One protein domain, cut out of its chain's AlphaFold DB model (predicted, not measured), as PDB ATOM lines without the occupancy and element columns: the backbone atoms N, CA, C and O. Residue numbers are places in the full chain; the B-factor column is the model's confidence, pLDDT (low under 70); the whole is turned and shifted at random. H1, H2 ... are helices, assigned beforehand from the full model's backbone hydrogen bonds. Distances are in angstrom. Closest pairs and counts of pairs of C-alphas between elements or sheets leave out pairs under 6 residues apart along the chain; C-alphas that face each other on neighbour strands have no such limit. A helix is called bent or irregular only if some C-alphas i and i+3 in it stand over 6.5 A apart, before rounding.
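What this domain is: This is residues 28 to 146 of the 148 residues of an uncharacterized protein of Flavobacteriia bacterium (UniProt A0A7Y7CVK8). The long bent helix H1 makes an L, and H7 lies in its crook, with arm H1b on one side of it and H6, folded back in a hairpin, on the other. Arm H1a crosses the first end of H7; H3 and short H2 lie toward one end of the long axis, H4 and H5 toward the other. The printed part has 119 residues with seven named helices, H1 to H7 in chain order, and no named strand: the class is all helix. It is compact, with a radius of gyration of the C-alphas of 15.0 A, yet elongated, spanning 46 by 28 by 23 A.

Where its parts are: H1, residues 28 to 55, was assigned as one helix by its hydrogen bonds but is bent: C-alphas 42 and 45 are 8.1 A apart. Arm H1a, residues 28 to 42, starts with C-alpha 28 at (-46.865, 27.077, 33.908), measures 22.2 A and is irregular, with C-alphas 35 and 38 7.6 A apart. Arm H1b is residues 45 to 55, 15.4 A. H2 is residues 63 to 67; H3, residues 72 to 89, measures 25.7 A from C-alpha 72 at (-42.083, -5.270, 11.678). H4 is residues 93 to 101 and H5 residues 104 to 114. H6, residues 117 to 129, measures 18.5 A; H7, residues 133 to 145, measures 18.1 A and ends with C-alpha 145 at (-30.680, 14.473, 24.327).

How they stand to each other: H1 is the hub, touching six other helices. Its arms stand at a steep tilt of 69.7 degrees, only just short of about perpendicular. H1b touches H7, C-alphas of Tyr 51 and Ile 141 closest at 5.5 A, the same way at a shallow tilt of 34 degrees, only just short of steep. H7 touches H1a with residues 133 to 135 alone, about perpendicular at 84 degrees; the closest C-alphas are Ser 41 and Ser 134, 5.4 A. H6 and H7 are a helical hairpin, opposite ways at 20 degrees, C-alphas of Leu 124 and Ala 136 closest at 5.3 A. H1b touches H3 about perpendicular, at 86 degrees, C-alphas of Tyr 46 and Phe 78 closest at 5.2 A. H2 touches H3, C-alphas of Ile 67 and Ala 75 closest at 5.3 A. H1a touches H4 with residues 31 to 36 alone, C-alphas of Cys 35 and Cys 97 closest at 5.9 A, and H5 with residues 28 to 29 alone, Ala 28 and Glu 106 closest at 5.7 A. H3 and H7 are apart. Every O i to N i+4 pair is within hydrogen-bond range in H1b and H2 to H7; in H1a, 8 of 11 are.

The domain as a whole: The C-alphas farthest apart, Glu 72 and Ser 105, are 47.1 A apart. The printed part has no cut and no long link. Mean pLDDT of the printed part is 91.1; residues 59 to 61 and 146 are under 70.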
ATOM      1  N   ALA A  28     -47.457  27.368  35.210       94.25
ATOM      2  CA  ALA A  28     -46.865  27.077  33.908       94.25
ATOM      3  C   ALA A  28     -46.929  25.579  33.583       94.25
ATOM      4  O   ALA A  28     -47.464  25.196  32.546       94.25
ATOM      5  N   ALA A  29     -46.495  24.727  34.513       94.81
ATOM      6  CA  ALA A  29     -46.539  23.274  34.369       94.81
ATOM      7  C   ALA A  29     -47.970  22.732  34.192       94.81
ATOM      8  O   ALA A  29     -48.196  21.859  33.357       94.81
ATOM      9  N   ASP A  30     -48.944  23.267  34.938       96.75
ATOM     10  CA  ASP A  30     -50.356  22.893  34.789       96.75
ATOM     11  C   ASP A  30     -50.882  23.246  33.387       96.75
ATOM     12  O   ASP A  30     -51.546  22.418  32.766       96.75
ATOM     13  N   VAL A  31     -50.562  24.435  32.855       96.50
ATOM     14  CA  VAL A  31     -50.967  24.821  31.489       96.50
ATOM     15  C   VAL A  31     -50.291  23.955  30.441       96.50
ATOM     16  O   VAL A  31     -50.972  23.494  29.531       96.50
ATOM     17  N   LEU A  32     -48.984  23.706  30.565       94.44
ATOM     18  CA  LEU A  32     -48.277  22.821  29.641       94.44
ATOM     19  C   LEU A  32     -48.958  21.458  29.574       94.44
ATOM     20  O   LEU A  32     -49.275  20.983  28.487       94.44
ATOM     21  N   CYS A  33     -49.256  20.874  30.733       96.12
ATOM     22  CA  CYS A  33     -49.966  19.610  30.806       96.12
ATOM     23  C   CYS A  33     -51.344  19.670  30.133       96.12
ATOM     24  O   CYS A  33     -51.654  18.824  29.293       96.12
ATOM     25  N   GLU A  34     -52.157  20.684  30.448       96.56
ATOM     26  CA  GLU A  34     -53.480  20.877  29.840       96.56
ATOM     27  C   GLU A  34     -53.409  21.042  28.312       96.56
ATOM     28  O   GLU A  34     -54.291  20.552  27.603       96.56
ATOM     29  N   CYS A  35     -52.367  21.704  27.804       94.69
ATOM     30  CA  CYS A  35     -52.185  21.967  26.382       94.69
ATOM     31  C   CYS A  35     -51.742  20.731  25.588       94.69
ATOM     32  O   CYS A  35     -52.194  20.567  24.451       94.69
ATOM     33  N   VAL A  36     -50.885  19.868  26.152       95.50
ATOM     34  CA  VAL A  36     -50.179  18.844  25.354       95.50
ATOM     35  C   VAL A  36     -50.467  17.399  25.748       95.50
ATOM     36  O   VAL A  36     -50.424  16.532  24.879       95.50
ATOM     37  N   GLU A  37     -50.807  17.098  27.006       94.94
ATOM     38  CA  GLU A  37     -50.827  15.707  27.497       94.94
ATOM     39  C   GLU A  37     -51.822  14.826  26.727       94.94
ATOM     40  O   GLU A  37     -51.529  13.683  26.366       94.94
ATOM     41  N   SER A  38     -53.001  15.367  26.405       94.88
ATOM     42  CA  SER A  38     -54.016  14.602  25.666       94.88
ATOM     43  C   SER A  38     -53.561  14.208  24.257       94.88
ATOM     44  O   SER A  38     -54.047  13.216  23.713       94.88
ATOM     45  N   GLU A  39     -52.644  14.977  23.668       95.25
ATOM     46  CA  GLU A  39     -52.069  14.662  22.368       95.25
ATOM     47  C   GLU A  39     -50.843  13.764  22.528       95.25
ATOM     48  O   GLU A  39     -50.796  12.698  21.921       95.25
ATOM     49  N   PHE A  40     -49.913  14.123  23.417       95.44
ATOM     50  CA  PHE A  40     -48.687  13.363  23.676       95.44
ATOM     51  C   PHE A  40     -48.959  11.908  24.067       95.44
ATOM     52  O   PHE A  40     -48.281  11.002  23.585       95.44
ATOM     53  N   SER A  41     -50.002  11.654  24.858       96.56
ATOM     54  CA  SER A  41     -50.395  10.296  25.260       96.56
ATOM     55  C   SER A  41     -50.740   9.366  24.087       96.56
ATOM     56  O   SER A  41     -50.586   8.142  24.199       96.56
ATOM     57  N   LYS A  42     -51.137   9.910  22.929       97.56
ATOM     58  CA  LYS A  42     -51.371   9.127  21.700       97.56
ATOM     59  C   LYS A  42     -50.070   8.576  21.110       97.56
ATOM     60  O   LYS A  42     -50.105   7.546  20.435       97.56
ATOM     61  N   TYR A  43     -48.947   9.226  21.406       96.88
ATOM     62  CA  TYR A  43     -47.609   8.913  20.905       96.88
ATOM     63  C   TYR A  43     -46.730   8.213  21.954       96.88
ATOM     64  O   TYR A  43     -45.511   8.165  21.824       96.88
ATOM     65  N   SER A  44     -47.342   7.663  23.010       95.62
ATOM     66  CA  SER A  44     -46.639   7.015  24.128       95.62
ATOM     67  C   SER A  44     -45.649   5.936  23.689       95.62
ATOM     68  O   SER A  44     -44.552   5.874  24.224       95.62
ATOM     69  N   PHE A  45     -45.981   5.127  22.682       96.75
ATOM     70  CA  PHE A  45     -45.079   4.072  22.214       96.75
ATOM     71  C   PHE A  45     -43.827   4.623  21.529       96.75
ATOM     72  O   PHE A  45     -42.730   4.117  21.766       96.75
ATOM     73  N   TYR A  46     -43.982   5.669  20.716       96.00
ATOM     74  CA  TYR A  46     -42.860   6.399  20.134       96.00
ATOM     75  C   TYR A  46     -41.982   7.026  21.224       96.00
ATOM     76  O   TYR A  46     -40.790   6.730  21.285       96.00
ATOM     77  N   LEU A  47     -42.574   7.794  22.146       95.19
ATOM     78  CA  LEU A  47     -41.843   8.469  23.226       95.19
ATOM     79  C   LEU A  47     -41.114   7.478  24.153       95.19
ATOM     80  O   LEU A  47     -39.960   7.696  24.508       95.19
ATOM     81  N   GLU A  48     -41.747   6.362  24.524       95.50
ATOM     82  CA  GLU A  48     -41.124   5.318  25.353       95.50
ATOM     83  C   GLU A  48     -39.941   4.658  24.640       95.50
ATOM     84  O   GLU A  48     -38.882   4.463  25.240       95.50
ATOM     85  N   SER A  49     -40.102   4.346  23.351       94.31
ATOM     86  CA  SER A  49     -39.040   3.749  22.539       94.31
ATOM     87  C   SER A  49     -37.852   4.698  22.386       94.31
ATOM     88  O   SER A  49     -36.703   4.276  22.523       94.31
ATOM     89  N   LEU A  50     -38.133   5.984  22.166       91.81
ATOM     90  CA  LEU A  50     -37.124   7.030  22.066       91.81
ATOM     91  C   LEU A  50     -36.361   7.187  23.386       91.81
ATOM     92  O   LEU A  50     -35.135   7.193  23.399       91.81
ATOM     93  N   TYR A  51     -37.072   7.228  24.515       91.62
ATOM     94  CA  TYR A  51     -36.447   7.338  25.833       91.62
ATOM     95  C   TYR A  51     -35.526   6.156  26.159       91.62
ATOM     96  O   TYR A  51     -34.425   6.345  26.684       91.62
ATOM     97  N   GLU A  52     -35.936   4.929  25.830       90.69
ATOM     98  CA  GLU A  52     -35.083   3.754  26.025       90.69
ATOM     99  C   GLU A  52     -33.866   3.760  25.088       90.69
ATOM    100  O   GLU A  52     -32.770   3.385  25.519       90.69
ATOM    101  N   ALA A  53     -34.011   4.244  23.848       88.31
ATOM    102  CA  ALA A  53     -32.885   4.431  22.937       88.31
ATOM    103  C   ALA A  53     -31.865   5.429  23.508       88.31
ATOM    104  O   ALA A  53     -30.685   5.082  23.639       88.31
ATOM    105  N   VAL A  54     -32.314   6.600  23.962       86.50
ATOM    106  CA  VAL A  54     -31.441   7.619  24.564       86.50
ATOM    107  C   VAL A  54     -30.721   7.079  25.799       86.50
ATOM    108  O   VAL A  54     -29.496   7.157  25.892       86.50
ATOM    109  N   LYS A  55     -31.437   6.403  26.707       86.06
ATOM    110  CA  LYS A  55     -30.830   5.761  27.887       86.06
ATOM    111  C   LYS A  55     -29.795   4.692  27.552       86.06
ATOM    112  O   LYS A  55     -28.908   4.421  28.364       86.06
ATOM    113  N   SER A  56     -29.913   4.048  26.394       84.75
ATOM    114  CA  SER A  56     -28.942   3.056  25.926       84.75
ATOM    115  C   SER A  56     -27.665   3.679  25.344       84.75
ATOM    116  O   SER A  56     -26.726   2.950  25.015       84.75
ATOM    117  N   GLY A  57     -27.598   5.012  25.276       79.88
ATOM    118  CA  GLY A  57     -26.485   5.769  24.712       79.88
ATOM    119  C   GLY A  57     -26.628   6.042  23.215       79.88
ATOM    120  O   GLY A  57     -25.634   6.358  22.560       79.88
ATOM    121  N   ASN A  58     -27.833   5.879  22.668       74.50
ATOM    122  CA  ASN A  58     -28.146   6.222  21.290       74.50
ATOM    123  C   ASN A  58     -28.730   7.640  21.234       74.50
ATOM    124  O   ASN A  58     -29.929   7.834  21.415       74.50
ATOM    125  N   TYR A  59     -27.851   8.620  21.029       68.62
ATOM    126  CA  TYR A  59     -28.186  10.048  21.035       68.62
ATOM    127  C   TYR A  59     -28.401  10.631  19.637       68.62
ATOM    128  O   TYR A  59     -28.708  11.811  19.513       68.62
ATOM    129  N   ASP A  60     -28.217   9.837  18.580       65.00
ATOM    130  CA  ASP A  60     -28.304  10.343  17.208       65.00
ATOM    131  C   ASP A  60     -29.763  10.456  16.715       65.00
ATOM    132  O   ASP A  60     -29.979  10.946  15.610       65.00
ATOM    133  N   PHE A  61     -30.756  10.036  17.525       67.56
ATOM    134  CA  PHE A  61     -32.201  10.046  17.214       67.56
ATOM    135  C   PHE A  61     -32.536   9.502  15.819       67.56
ATOM    136  O   PHE A  61     -33.515   9.899  15.198       67.56
ATOM    137  N   ASP A  62     -31.702   8.601  15.308       79.75
ATOM    138  CA  ASP A  62     -31.906   8.004  14.000       79.75
ATOM    139  C   ASP A  62     -32.975   6.922  14.124       79.75
ATOM    140  O   ASP A  62     -32.738   5.882  14.744       79.75
ATOM    141  N   ASP A  63     -34.147   7.157  13.537       82.94
ATOM    142  CA  ASP A  63     -35.274   6.223  13.558       82.94
ATOM    143  C   ASP A  63     -34.847   4.806  13.143       82.94
ATOM    144  O   ASP A  63     -35.274   3.833  13.768       82.94
ATOM    145  N   GLU A  64     -33.934   4.668  12.166       84.56
ATOM    146  CA  GLU A  64     -33.416   3.364  11.722       84.56
ATOM    147  C   GLU A  64     -32.730   2.596  12.862       84.56
ATOM    148  O   GLU A  64     -32.907   1.384  13.009       84.56
ATOM    149  N   SER A  65     -31.978   3.308  13.700       85.25
ATOM    150  CA  SER A  65     -31.263   2.732  14.838       85.25
ATOM    151  C   SER A  65     -32.193   2.348  15.994       85.25
ATOM    152  O   SER A  65     -31.940   1.358  16.687       85.25
ATOM    153  N   VAL A  66     -33.293   3.083  16.189       87.75
ATOM    154  CA  VAL A  66     -34.299   2.773  17.217       87.75
ATOM    155  C   VAL A  66     -35.089   1.522  16.825       87.75
ATOM    156  O   VAL A  66     -35.324   0.646  17.662       87.75
ATOM    157  N   ILE A  67     -35.444   1.390  15.545       92.62
ATOM    158  CA  ILE A  67     -36.286   0.287  15.062       92.62
ATOM    159  C   ILE A  67     -35.513  -0.982  14.672       92.62
ATOM    160  O   ILE A  67     -36.149  -2.010  14.447       92.62
ATOM    161  N   GLU A  68     -34.171  -0.965  14.614       89.38
ATOM    162  CA  GLU A  68     -33.343  -2.090  14.119       89.38
ATOM    163  C   GLU A  68     -33.695  -3.439  14.774       89.38
ATOM    164  O   GLU A  68     -33.677  -4.489  14.127       89.38
ATOM    165  N   ASN A  69     -34.040  -3.414  16.065       87.69
ATOM    166  CA  ASN A  69     -34.345  -4.607  16.858       87.69
ATOM    167  C   ASN A  69     -35.846  -4.802  17.138       87.69
ATOM    168  O   ASN A  69     -36.215  -5.695  17.908       87.69
ATOM    169  N   MET A  70     -36.710  -3.984  16.538       94.31
ATOM    170  CA  MET A  70     -38.159  -4.089  16.682       94.31
ATOM    171  C   MET A  70     -38.746  -5.153  15.748       94.31
ATOM    172  O   MET A  70     -38.148  -5.555  14.748       94.31
ATOM    173  N   SER A  71     -39.945  -5.634  16.079       97.12
ATOM    174  CA  SER A  71     -40.739  -6.399  15.118       97.12
ATOM    175  C   SER A  71     -41.190  -5.491  13.963       97.12
ATOM    176  O   SER A  71     -41.243  -4.278  14.123       97.12
ATOM    177  N   GLU A  72     -41.549  -6.059  12.807       96.81
ATOM    178  CA  GLU A  72     -42.083  -5.270  11.678       96.81
ATOM    179  C   GLU A  72     -43.327  -4.455  12.084       96.81
ATOM    180  O   GLU A  72     -43.469  -3.303  11.685       96.81
ATOM    181  N   GLU A  73     -44.191  -5.029  12.927       97.69
ATOM    182  CA  GLU A  73     -45.392  -4.368  13.454       97.69
ATOM    183  C   GLU A  73     -45.043  -3.198  14.387       97.69
ATOM    184  O   GLU A  73     -45.606  -2.112  14.260       97.69
ATOM    185  N   ASP A  74     -44.082  -3.399  15.290       97.56
ATOM    186  CA  ASP A  74     -43.621  -2.366  16.222       97.56
ATOM    187  C   ASP A  74     -42.869  -1.243  15.499       97.56
ATOM    188  O   ASP A  74     -43.108  -0.072  15.779       97.56
ATOM    189  N   ALA A  75     -42.020  -1.582  14.526       96.75
ATOM    190  CA  ALA A  75     -41.318  -0.610  13.695       96.75
ATOM    191  C   ALA A  75     -42.307   0.244  12.893       96.75
ATOM    192  O   ALA A  75     -42.182   1.466  12.858       96.75
ATOM    193  N   GLN A  76     -43.338  -0.370  12.299       97.44
ATOM    194  CA  GLN A  76     -44.389   0.378  11.611       97.44
ATOM    195  C   GLN A  76     -45.127   1.320  12.571       97.44
ATOM    196  O   GLN A  76     -45.308   2.496  12.258       97.44
ATOM    197  N   ARG A  77     -45.519   0.834  13.755       97.69
ATOM    198  CA  ARG A  77     -46.182   1.658  14.774       97.69
ATOM    199  C   ARG A  77     -45.303   2.820  15.236       97.69
ATOM    200  O   ARG A  77     -45.824   3.911  15.458       97.69
ATOM    201  N   PHE A  78     -44.002   2.583  15.405       96.81
ATOM    202  CA  PHE A  78     -43.031   3.613  15.760       96.81
ATOM    203  C   PHE A  78     -43.013   4.716  14.699       96.81
ATOM    204  O   PHE A  78     -43.246   5.870  15.042       96.81
ATOM    205  N   MET A  79     -42.840   4.354  13.424       96.38
ATOM    206  CA  MET A  79     -42.794   5.318  12.318       96.38
ATOM    207  C   MET A  79     -44.096   6.118  12.192       96.38
ATOM    208  O   MET A  79     -44.059   7.338  12.078       96.38
ATOM    209  N   GLU A  80     -45.255   5.455  12.280       97.38
ATOM    210  CA  GLU A  80     -46.560   6.131  12.216       97.38
ATOM    211  C   GLU A  80     -46.749   7.144  13.357       97.38
ATOM    212  O   GLU A  80     -47.331   8.211  13.154       97.38
ATOM    213  N   GLN A  81     -46.276   6.824  14.566       97.56
ATOM    214  CA  GLN A  81     -46.338   7.752  15.694       97.56
ATOM    215  C   GLN A  81     -45.280   8.856  15.612       97.56
ATOM    216  O   GLN A  81     -45.608   9.977  15.981       97.56
ATOM    217  N   SER A  82     -44.075   8.558  15.116       95.31
ATOM    218  CA  SER A  82     -43.001   9.535  14.884       95.31
ATOM    219  C   SER A  82     -43.471  10.630  13.922       95.31
ATOM    220  O   SER A  82     -43.532  11.800  14.294       95.31
ATOM    221  N   GLU A  83     -43.974  10.246  12.742       95.56
ATOM    222  CA  GLU A  83     -44.494  11.190  11.743       95.56
ATOM    223  C   GLU A  83     -45.632  12.059  12.308       95.56
ATOM    224  O   GLU A  83     -45.653  13.279  12.140       95.56
ATOM    225  N   ALA A  84     -46.583  11.443  13.016       96.12
ATOM    226  CA  ALA A  84     -47.719  12.162  13.585       96.12
ATOM    227  C   ALA A  84     -47.334  13.060  14.776       96.12
ATOM    228  O   ALA A  84     -48.008  14.067  15.016       96.12
ATOM    229  N   PHE A  85     -46.293  12.700  15.531       94.38
ATOM    230  CA  PHE A  85     -45.733  13.526  16.597       94.38
ATOM    231  C   PHE A  85     -45.031  14.752  16.009       94.38
ATOM    232  O   PHE A  85     -45.311  15.874  16.438       94.38
ATOM    233  N   ASP A  86     -44.207  14.558  14.977       91.94
ATOM    234  CA  ASP A  86     -43.512  15.632  14.267       91.94
ATOM    235  C   ASP A  86     -44.490  16.633  13.648       91.94
ATOM    236  O   ASP A  86     -44.309  17.847  13.768       91.94
ATOM    237  N   GLU A  87     -45.571  16.164  13.024       94.44
ATOM    238  CA  GLU A  87     -46.618  17.052  12.511       94.44
ATOM    239  C   GLU A  87     -47.284  17.879  13.620       94.44
ATOM    240  O   GLU A  87     -47.652  19.036  13.394       94.44
ATOM    241  N   TYR A  88     -47.462  17.305  14.812       92.44
ATOM    242  CA  TYR A  88     -48.080  18.000  15.937       92.44
ATOM    243  C   TYR A  88     -47.141  19.026  16.571       92.44
ATOM    244  O   TYR A  88     -47.558  20.169  16.765       92.44
ATOM    245  N   ILE A  89     -45.894  18.651  16.869       89.31
ATOM    246  CA  ILE A  89     -44.939  19.541  17.539       89.31
ATOM    247  C   ILE A  89     -44.515  20.710  16.644       89.31
ATOM    248  O   ILE A  89     -44.275  21.801  17.142       89.31
ATOM    249  N   ASN A  90     -44.506  20.513  15.319       89.06
ATOM    250  CA  ASN A  90     -44.265  21.578  14.342       89.06
ATOM    251  C   ASN A  90     -45.525  22.400  14.013       89.06
ATOM    252  O   ASN A  90     -45.484  23.265  13.136       89.06
ATOM    253  N   SER A  91     -46.662  22.110  14.651       91.00
ATOM    254  CA  SER A  91     -47.874  22.912  14.502       91.00
ATOM    255  C   SER A  91     -47.935  24.013  15.556       91.00
ATOM    256  O   SER A  91     -47.619  23.780  16.718       91.00
ATOM    257  N   ASP A  92     -48.491  25.169  15.192       90.75
ATOM    258  CA  ASP A  92     -48.660  26.312  16.109       90.75
ATOM    259  C   ASP A  92     -49.634  26.025  17.278       90.75
ATOM    260  O   ASP A  92     -49.871  26.880  18.124       90.75
ATOM    261  N   LYS A  93     -50.245  24.832  17.354       88.69
ATOM    262  CA  LYS A  93     -51.294  24.509  18.338       88.69
ATOM    263  C   LYS A  93     -50.803  24.592  19.780       88.69
ATOM    264  O   LYS A  93     -51.548  25.052  20.646       88.69
ATOM    265  N   THR A  94     -49.606  24.076  20.040       88.62
ATOM    266  CA  THR A  94     -49.028  24.059  21.388       88.62
ATOM    267  C   THR A  94     -48.649  25.474  21.803       88.62
ATOM    268  O   THR A  94     -49.086  25.927  22.860       88.62
ATOM    269  N   ASP A  95     -47.955  26.194  20.924       88.56
ATOM    270  CA  ASP A  95     -47.522  27.573  21.148       88.56
ATOM    271  C   ASP A  95     -48.721  28.499  21.374       88.56
ATOM    272  O   ASP A  95     -48.802  29.173  22.400       88.56
ATOM    273  N   GLU A  96     -49.732  28.442  20.501       93.31
ATOM    274  CA  GLU A  96     -50.968  29.210  20.666       93.31
ATOM    275  C   GLU A  96     -51.669  28.879  21.994       93.31
ATOM    276  O   GLU A  96     -52.215  29.770  22.649       93.31
ATOM    277  N   CYS A  97     -51.694  27.612  22.417       94.00
ATOM    278  CA  CYS A  97     -52.313  27.236  23.687       94.00
ATOM    279  C   CYS A  97     -51.568  27.844  24.882       94.00
ATOM    280  O   CYS A  97     -52.208  28.401  25.781       94.00
ATOM    281  N   ILE A  98     -50.237  27.776  24.872       92.88
ATOM    282  CA  ILE A  98     -49.373  28.300  25.932       92.88
ATOM    283  C   ILE A  98     -49.487  29.826  26.003       92.88
ATOM    284  O   ILE A  98     -49.835  30.360  27.058       92.88
ATOM    285  N   GLU A  99     -49.300  30.525  24.881       92.06
ATOM    286  CA  GLU A  99     -49.328  31.993  24.802       92.06
ATOM    287  C   GLU A  99     -50.679  32.590  25.225       92.06
ATOM    288  O   GLU A  99     -50.745  33.682  25.790       92.06
ATOM    289  N   ASN A 100     -51.780  31.871  24.989       95.69
ATOM    290  CA  ASN A 100     -53.113  32.320  25.393       95.69
ATOM    291  C   ASN A 100     -53.404  32.125  26.892       95.69
ATOM    292  O   ASN A 100     -54.371  32.703  27.400       95.69
ATOM    293  N   ASN A 101     -52.625  31.299  27.597       96.38
ATOM    294  CA  ASN A 101     -52.917  30.882  28.973       96.38
ATOM    295  C   ASN A 101     -51.834  31.246  29.993       96.38
ATOM    296  O   ASN A 101     -52.141  31.233  31.195       96.38
ATOM    297  N   LEU A 102     -50.621  31.565  29.535       94.00
ATOM    298  CA  LEU A 102     -49.502  31.998  30.364       94.00
ATOM    299  C   LEU A 102     -49.158  33.469  30.163       94.00
ATOM    300  O   LEU A 102     -49.268  34.049  29.086       94.00
ATOM    301  N   THR A 103     -48.724  34.073  31.256       94.50
ATOM    302  CA  THR A 103     -48.086  35.382  31.274       94.50
ATOM    303  C   THR A 103     -46.587  35.256  31.019       94.50
ATOM    304  O   THR A 103     -45.992  34.218  31.293       94.50
ATOM    305  N   GLU A 104     -45.957  36.348  30.574       91.44
ATOM    306  CA  GLU A 104     -44.494  36.441  30.424       91.44
ATOM    307  C   GLU A 104     -43.765  36.002  31.700       91.44
ATOM    308  O   GLU A 104     -42.896  35.148  31.639       91.44
ATOM    309  N   SER A 105     -44.213  36.449  32.879       92.25
ATOM    310  CA  SER A 105     -43.573  36.060  34.142       92.25
ATOM    311  C   SER A 105     -43.724  34.580  34.504       92.25
ATOM    312  O   SER A 105     -42.896  34.052  35.237       92.25
ATOM    313  N   GLU A 106     -44.793  33.914  34.055       93.06
ATOM    314  CA  GLU A 106     -44.965  32.469  34.274       93.06
ATOM    315  C   GLU A 106     -44.083  31.660  33.319       93.06
ATOM    316  O   GLU A 106     -43.557  30.625  33.723       93.06
ATOM    317  N   MET A 107     -43.885  32.147  32.088       90.31
ATOM    318  CA  MET A 107     -42.932  31.566  31.138       90.31
ATOM    319  C   MET A 107     -41.491  31.759  31.625       90.31
ATOM    320  O   MET A 107     -40.767  30.777  31.744       90.31
ATOM    321  N   ASP A 108     -41.122  32.971  32.052       90.19
ATOM    322  CA  ASP A 108     -39.799  33.266  32.622       90.19
ATOM    323  C   ASP A 108     -39.485  32.365  33.830       90.19
ATOM    324  O   ASP A 108     -38.372  31.870  33.988       90.19
ATOM    325  N   ALA A 109     -40.474  32.125  34.700       90.19
ATOM    326  CA  ALA A 109     -40.296  31.260  35.862       90.19
ATOM    327  C   ALA A 109     -40.049  29.794  35.465       90.19
ATOM    328  O   ALA A 109     -39.296  29.088  36.139       90.19
ATOM    329  N   LEU A 110     -40.682  29.324  34.386       87.25
ATOM    330  CA  LEU A 110     -40.432  27.992  33.846       87.25
ATOM    331  C   LEU A 110     -39.025  27.901  33.241       87.25
ATOM    332  O   LEU A 110     -38.317  26.940  33.549       87.25
ATOM    333  N   ASP A 111     -38.614  28.909  32.471       87.44
ATOM    334  CA  ASP A 111     -37.275  29.009  31.878       87.44
ATOM    335  C   ASP A 111     -36.185  28.953  32.965       87.44
ATOM    336  O   ASP A 111     -35.266  28.135  32.897       87.44
ATOM    337  N   GLU A 112     -36.340  29.713  34.053       88.19
ATOM    338  CA  GLU A 112     -35.422  29.667  35.203       88.19
ATOM    339  C   GLU A 112     -35.327  28.270  35.850       88.19
ATOM    340  O   GLU A 112     -34.284  27.885  36.387       88.19
ATOM    341  N   ILE A 113     -36.421  27.501  35.855       86.50
ATOM    342  CA  ILE A 113     -36.440  26.158  36.443       86.50
ATOM    343  C   ILE A 113     -35.722  25.146  35.556       86.50
ATOM    344  O   ILE A 113     -35.013  24.287  36.096       86.50
ATOM    345  N   ILE A 114     -35.886  25.240  34.235       85.44
ATOM    346  CA  ILE A 114     -35.267  24.302  33.291       85.44
ATOM    347  C   ILE A 114     -33.760  24.530  33.127       85.44
ATOM    348  O   ILE A 114     -33.050  23.594  32.785       85.44
ATOM    349  N   GLU A 115     -33.244  25.708  33.496       85.00
ATOM    350  CA  GLU A 115     -31.800  26.000  33.555       85.00
ATOM    351  C   GLU A 115     -31.032  25.198  34.629       85.00
ATOM    352  O   GLU A 115     -29.806  25.293  34.726       85.00
ATOM    353  N   SER A 116     -31.713  24.435  35.492       85.06
ATOM    354  CA  SER A 116     -31.049  23.657  36.542       85.06
ATOM    355  C   SER A 116     -31.553  22.223  36.636       85.06
ATOM    356  O   SER A 116     -32.752  21.984  36.758       85.06
ATOM    357  N   ASP A 117     -30.629  21.264  36.756       85.94
ATOM    358  CA  ASP A 117     -30.950  19.842  36.953       85.94
ATOM    359  C   ASP A 117     -31.968  19.607  38.071       85.94
ATOM    360  O   ASP A 117     -32.947  18.879  37.916       85.94
ATOM    361  N   ALA A 118     -31.745  20.238  39.225       87.94
ATOM    362  CA  ALA A 118     -32.618  20.090  40.381       87.94
ATOM    363  C   ALA A 118     -33.994  20.746  40.172       87.94
ATOM    364  O   ALA A 118     -34.955  20.357  40.838       87.94
ATOM    365  N   GLY A 119     -34.079  21.764  39.314       88.00
ATOM    366  CA  GLY A 119     -35.329  22.378  38.886       88.00
ATOM    367  C   GLY A 119     -36.096  21.453  37.949       88.00
ATOM    368  O   GLY A 119     -37.242  21.120  38.255       88.00
ATOM    369  N   VAL A 120     -35.441  20.946  36.901       89.88
ATOM    370  CA  VAL A 120     -36.024  19.979  35.958       89.88
ATOM    371  C   VAL A 120     -36.534  18.738  36.689       89.88
ATOM    372  O   VAL A 120     -37.679  18.348  36.497       89.88
ATOM    373  N   GLU A 121     -35.762  18.162  37.614       90.81
ATOM    374  CA  GLU A 121     -36.219  17.007  38.404       90.81
ATOM    375  C   GLU A 121     -37.487  17.311  39.215       90.81
ATOM    376  O   GLU A 121     -38.388  16.478  39.315       90.81
ATOM    377  N   LYS A 122     -37.607  18.508  39.799       91.50
ATOM    378  CA  LYS A 122     -38.834  18.895  40.516       91.50
ATOM    379  C   LYS A 122     -40.014  19.062  39.568       91.50
ATOM    380  O   LYS A 122     -41.112  18.641  39.923       91.50
ATOM    381  N   LEU A 123     -39.787  19.657  38.399       93.00
ATOM    382  CA  LEU A 123     -40.805  19.822  37.366       93.00
ATOM    383  C   LEU A 123     -41.317  18.460  36.880       93.00
ATOM    384  O   LEU A 123     -42.524  18.243  36.858       93.00
ATOM    385  N   LEU A 124     -40.413  17.525  36.577       94.44
ATOM    386  CA  LEU A 124     -40.755  16.165  36.155       94.44
ATOM    387  C   LEU A 124     -41.607  15.442  37.203       94.44
ATOM    388  O   LEU A 124     -42.673  14.929  36.873       94.44
ATOM    389  N   ASN A 125     -41.187  15.463  38.473       93.38
ATOM    390  CA  ASN A 125     -41.963  14.854  39.558       93.38
ATOM    391  C   ASN A 125     -43.354  15.499  39.701       93.38
ATOM    392  O   ASN A 125     -44.344  14.799  39.902       93.38
ATOM    393  N   TYR A 126     -43.447  16.827  39.577       94.88
ATOM    394  CA  TYR A 126     -44.726  17.537  39.643       94.88
ATOM    395  C   TYR A 126     -45.673  17.134  38.504       94.88
ATOM    396  O   TYR A 126     -46.856  16.895  38.744       94.88
ATOM    397  N   LEU A 127     -45.162  17.035  37.275       95.75
ATOM    398  CA  LEU A 127     -45.941  16.624  36.104       95.75
ATOM    399  C   LEU A 127     -46.472  15.192  36.251       95.75
ATOM    400  O   LEU A 127     -47.644  14.939  35.975       95.75
ATOM    401  N   GLU A 128     -45.663  14.270  36.769       94.81
ATOM    402  CA  GLU A 128     -46.108  12.902  37.059       94.81
ATOM    403  C   GLU A 128     -47.190  12.855  38.142       94.81
ATOM    404  O   GLU A 128     -48.195  12.163  37.986       94.81
ATOM    405  N   GLU A 129     -47.048  13.635  39.218       96.06
ATOM    406  CA  GLU A 129     -48.083  13.745  40.256       96.06
ATOM    407  C   GLU A 129     -49.418  14.288  39.711       96.06
ATOM    408  O   GLU A 129     -50.476  14.045  40.306       96.06
ATOM    409  N   LYS A 130     -49.386  15.007  38.584       95.62
ATOM    410  CA  LYS A 130     -50.562  15.557  37.900       95.62
ATOM    411  C   LYS A 130     -51.142  14.661  36.805       95.62
ATOM    412  O   LYS A 130     -52.209  14.997  36.294       95.62
ATOM    413  N   GLY A 131     -50.526  13.517  36.509       96.06
ATOM    414  CA  GLY A 131     -50.960  12.637  35.418       96.06
ATOM    415  C   GLY A 131     -50.601  13.190  34.038       96.06
ATOM    416  O   GLY A 131     -51.407  13.116  33.114       96.06
ATOM    417  N   CYS A 132     -49.434  13.830  33.946       96.75
ATOM    418  CA  CYS A 132     -48.856  14.377  32.722       96.75
ATOM    419  C   CYS A 132     -47.630  13.543  32.318       96.75
ATOM    420  O   CYS A 132     -46.539  14.077  32.095       96.75
ATOM    421  N   GLU A 133     -47.766  12.214  32.358       96.19
ATOM    422  CA  GLU A 133     -46.645  11.285  32.218       96.19
ATOM    423  C   GLU A 133     -45.993  11.375  30.838       96.19
ATOM    424  O   GLU A 133     -44.772  11.256  30.736       96.19
ATOM    425  N   SER A 134     -46.775  11.626  29.787       96.62
ATOM    426  CA  SER A 134     -46.259  11.712  28.419       96.62
ATOM    427  C   SER A 134     -45.457  12.996  28.217       96.62
ATOM    428  O   SER A 134     -44.377  12.964  27.625       96.62
ATOM    429  N   LEU A 135     -45.929  14.121  28.766       95.62
ATOM    430  CA  LEU A 135     -45.149  15.360  28.823       95.62
ATOM    431  C   LEU A 135     -43.873  15.189  29.656       95.62
ATOM    432  O   LEU A 135     -42.796  15.600  29.224       95.62
ATOM    433  N   ALA A 136     -43.962  14.556  30.827       95.44
ATOM    434  CA  ALA A 136     -42.787  14.290  31.655       95.44
ATOM    435  C   ALA A 136     -41.764  13.405  30.921       95.44
ATOM    436  O   ALA A 136     -40.561  13.652  30.994       95.44
ATOM    437  N   LEU A 137     -42.226  12.394  30.183       95.12
ATOM    438  CA  LEU A 137     -41.373  11.538  29.364       95.12
ATOM    439  C   LEU A 137     -40.690  12.323  28.240       95.12
ATOM    440  O   LEU A 137     -39.481  12.194  28.066       95.12
ATOM    441  N   PHE A 138     -41.425  13.185  27.538       93.38
ATOM    442  CA  PHE A 138     -40.852  14.053  26.512       93.38
ATOM    443  C   PHE A 138     -39.761  14.977  27.070       93.38
ATOM    444  O   PHE A 138     -38.665  15.038  26.522       93.38
ATOM    445  N   LEU A 139     -40.006  15.629  28.211       91.88
ATOM    446  CA  LEU A 139     -39.002  16.487  28.852       91.88
ATOM    447  C   LEU A 139     -37.760  15.709  29.309       91.88
ATOM    448  O   LEU A 139     -36.657  16.249  29.281       91.88
ATOM    449  N   ARG A 140     -37.908  14.439  29.709       91.31
ATOM    450  CA  ARG A 140     -36.756  13.570  29.998       91.31
ATOM    451  C   ARG A 140     -35.947  13.260  28.755       91.31
ATOM    452  O   ARG A 140     -34.730  13.254  28.841       91.31
ATOM    453  N   ILE A 141     -36.608  12.998  27.630       90.06
ATOM    454  CA  ILE A 141     -35.919  12.779  26.357       90.06
ATOM    455  C   ILE A 141     -35.096  14.016  26.013       90.06
ATOM    456  O   ILE A 141     -33.906  13.864  25.782       90.06
ATOM    457  N   LEU A 142     -35.690  15.215  26.086       86.81
ATOM    458  CA  LEU A 142     -34.973  16.471  25.838       86.81
ATOM    459  C   LEU A 142     -33.781  16.664  26.786       86.81
ATOM    460  O   LEU A 142     -32.690  17.005  26.353       86.81
ATOM    461  N   LYS A 143     -33.966  16.390  28.081       85.25
ATOM    462  CA  LYS A 143     -32.892  16.479  29.082       85.25
ATOM    463  C   LYS A 143     -31.738  15.503  28.822       85.25
ATOM    464  O   LYS A 143     -30.610  15.770  29.206       85.25
ATOM    465  N   GLU A 144     -32.027  14.327  28.284       82.12
ATOM    466  CA  GLU A 144     -31.004  13.312  28.015       82.12
ATOM    467  C   GLU A 144     -30.416  13.458  26.597       82.12
ATOM    468  O   GLU A 144     -29.340  12.927  26.322       82.12
ATOM    469  N   SER A 145     -31.117  14.156  25.692       73.12
ATOM    470  CA  SER A 145     -30.680  14.473  24.327       73.12
ATOM    471  C   SER A 145     -29.761  15.682  24.280       73.12
ATOM    472  O   SER A 145     -28.740  15.674  23.595       73.12
ATOM    473  N   ASP A 146     -30.152  16.718  25.012       63.41
ATOM    474  CA  ASP A 146     -29.374  17.909  25.249       63.41
ATOM    475  C   ASP A 146     -28.698  17.704  26.605       63.41
ATOM    476  O   ASP A 146     -29.361  17.753  27.636       63.41
TER     477      ASP A 146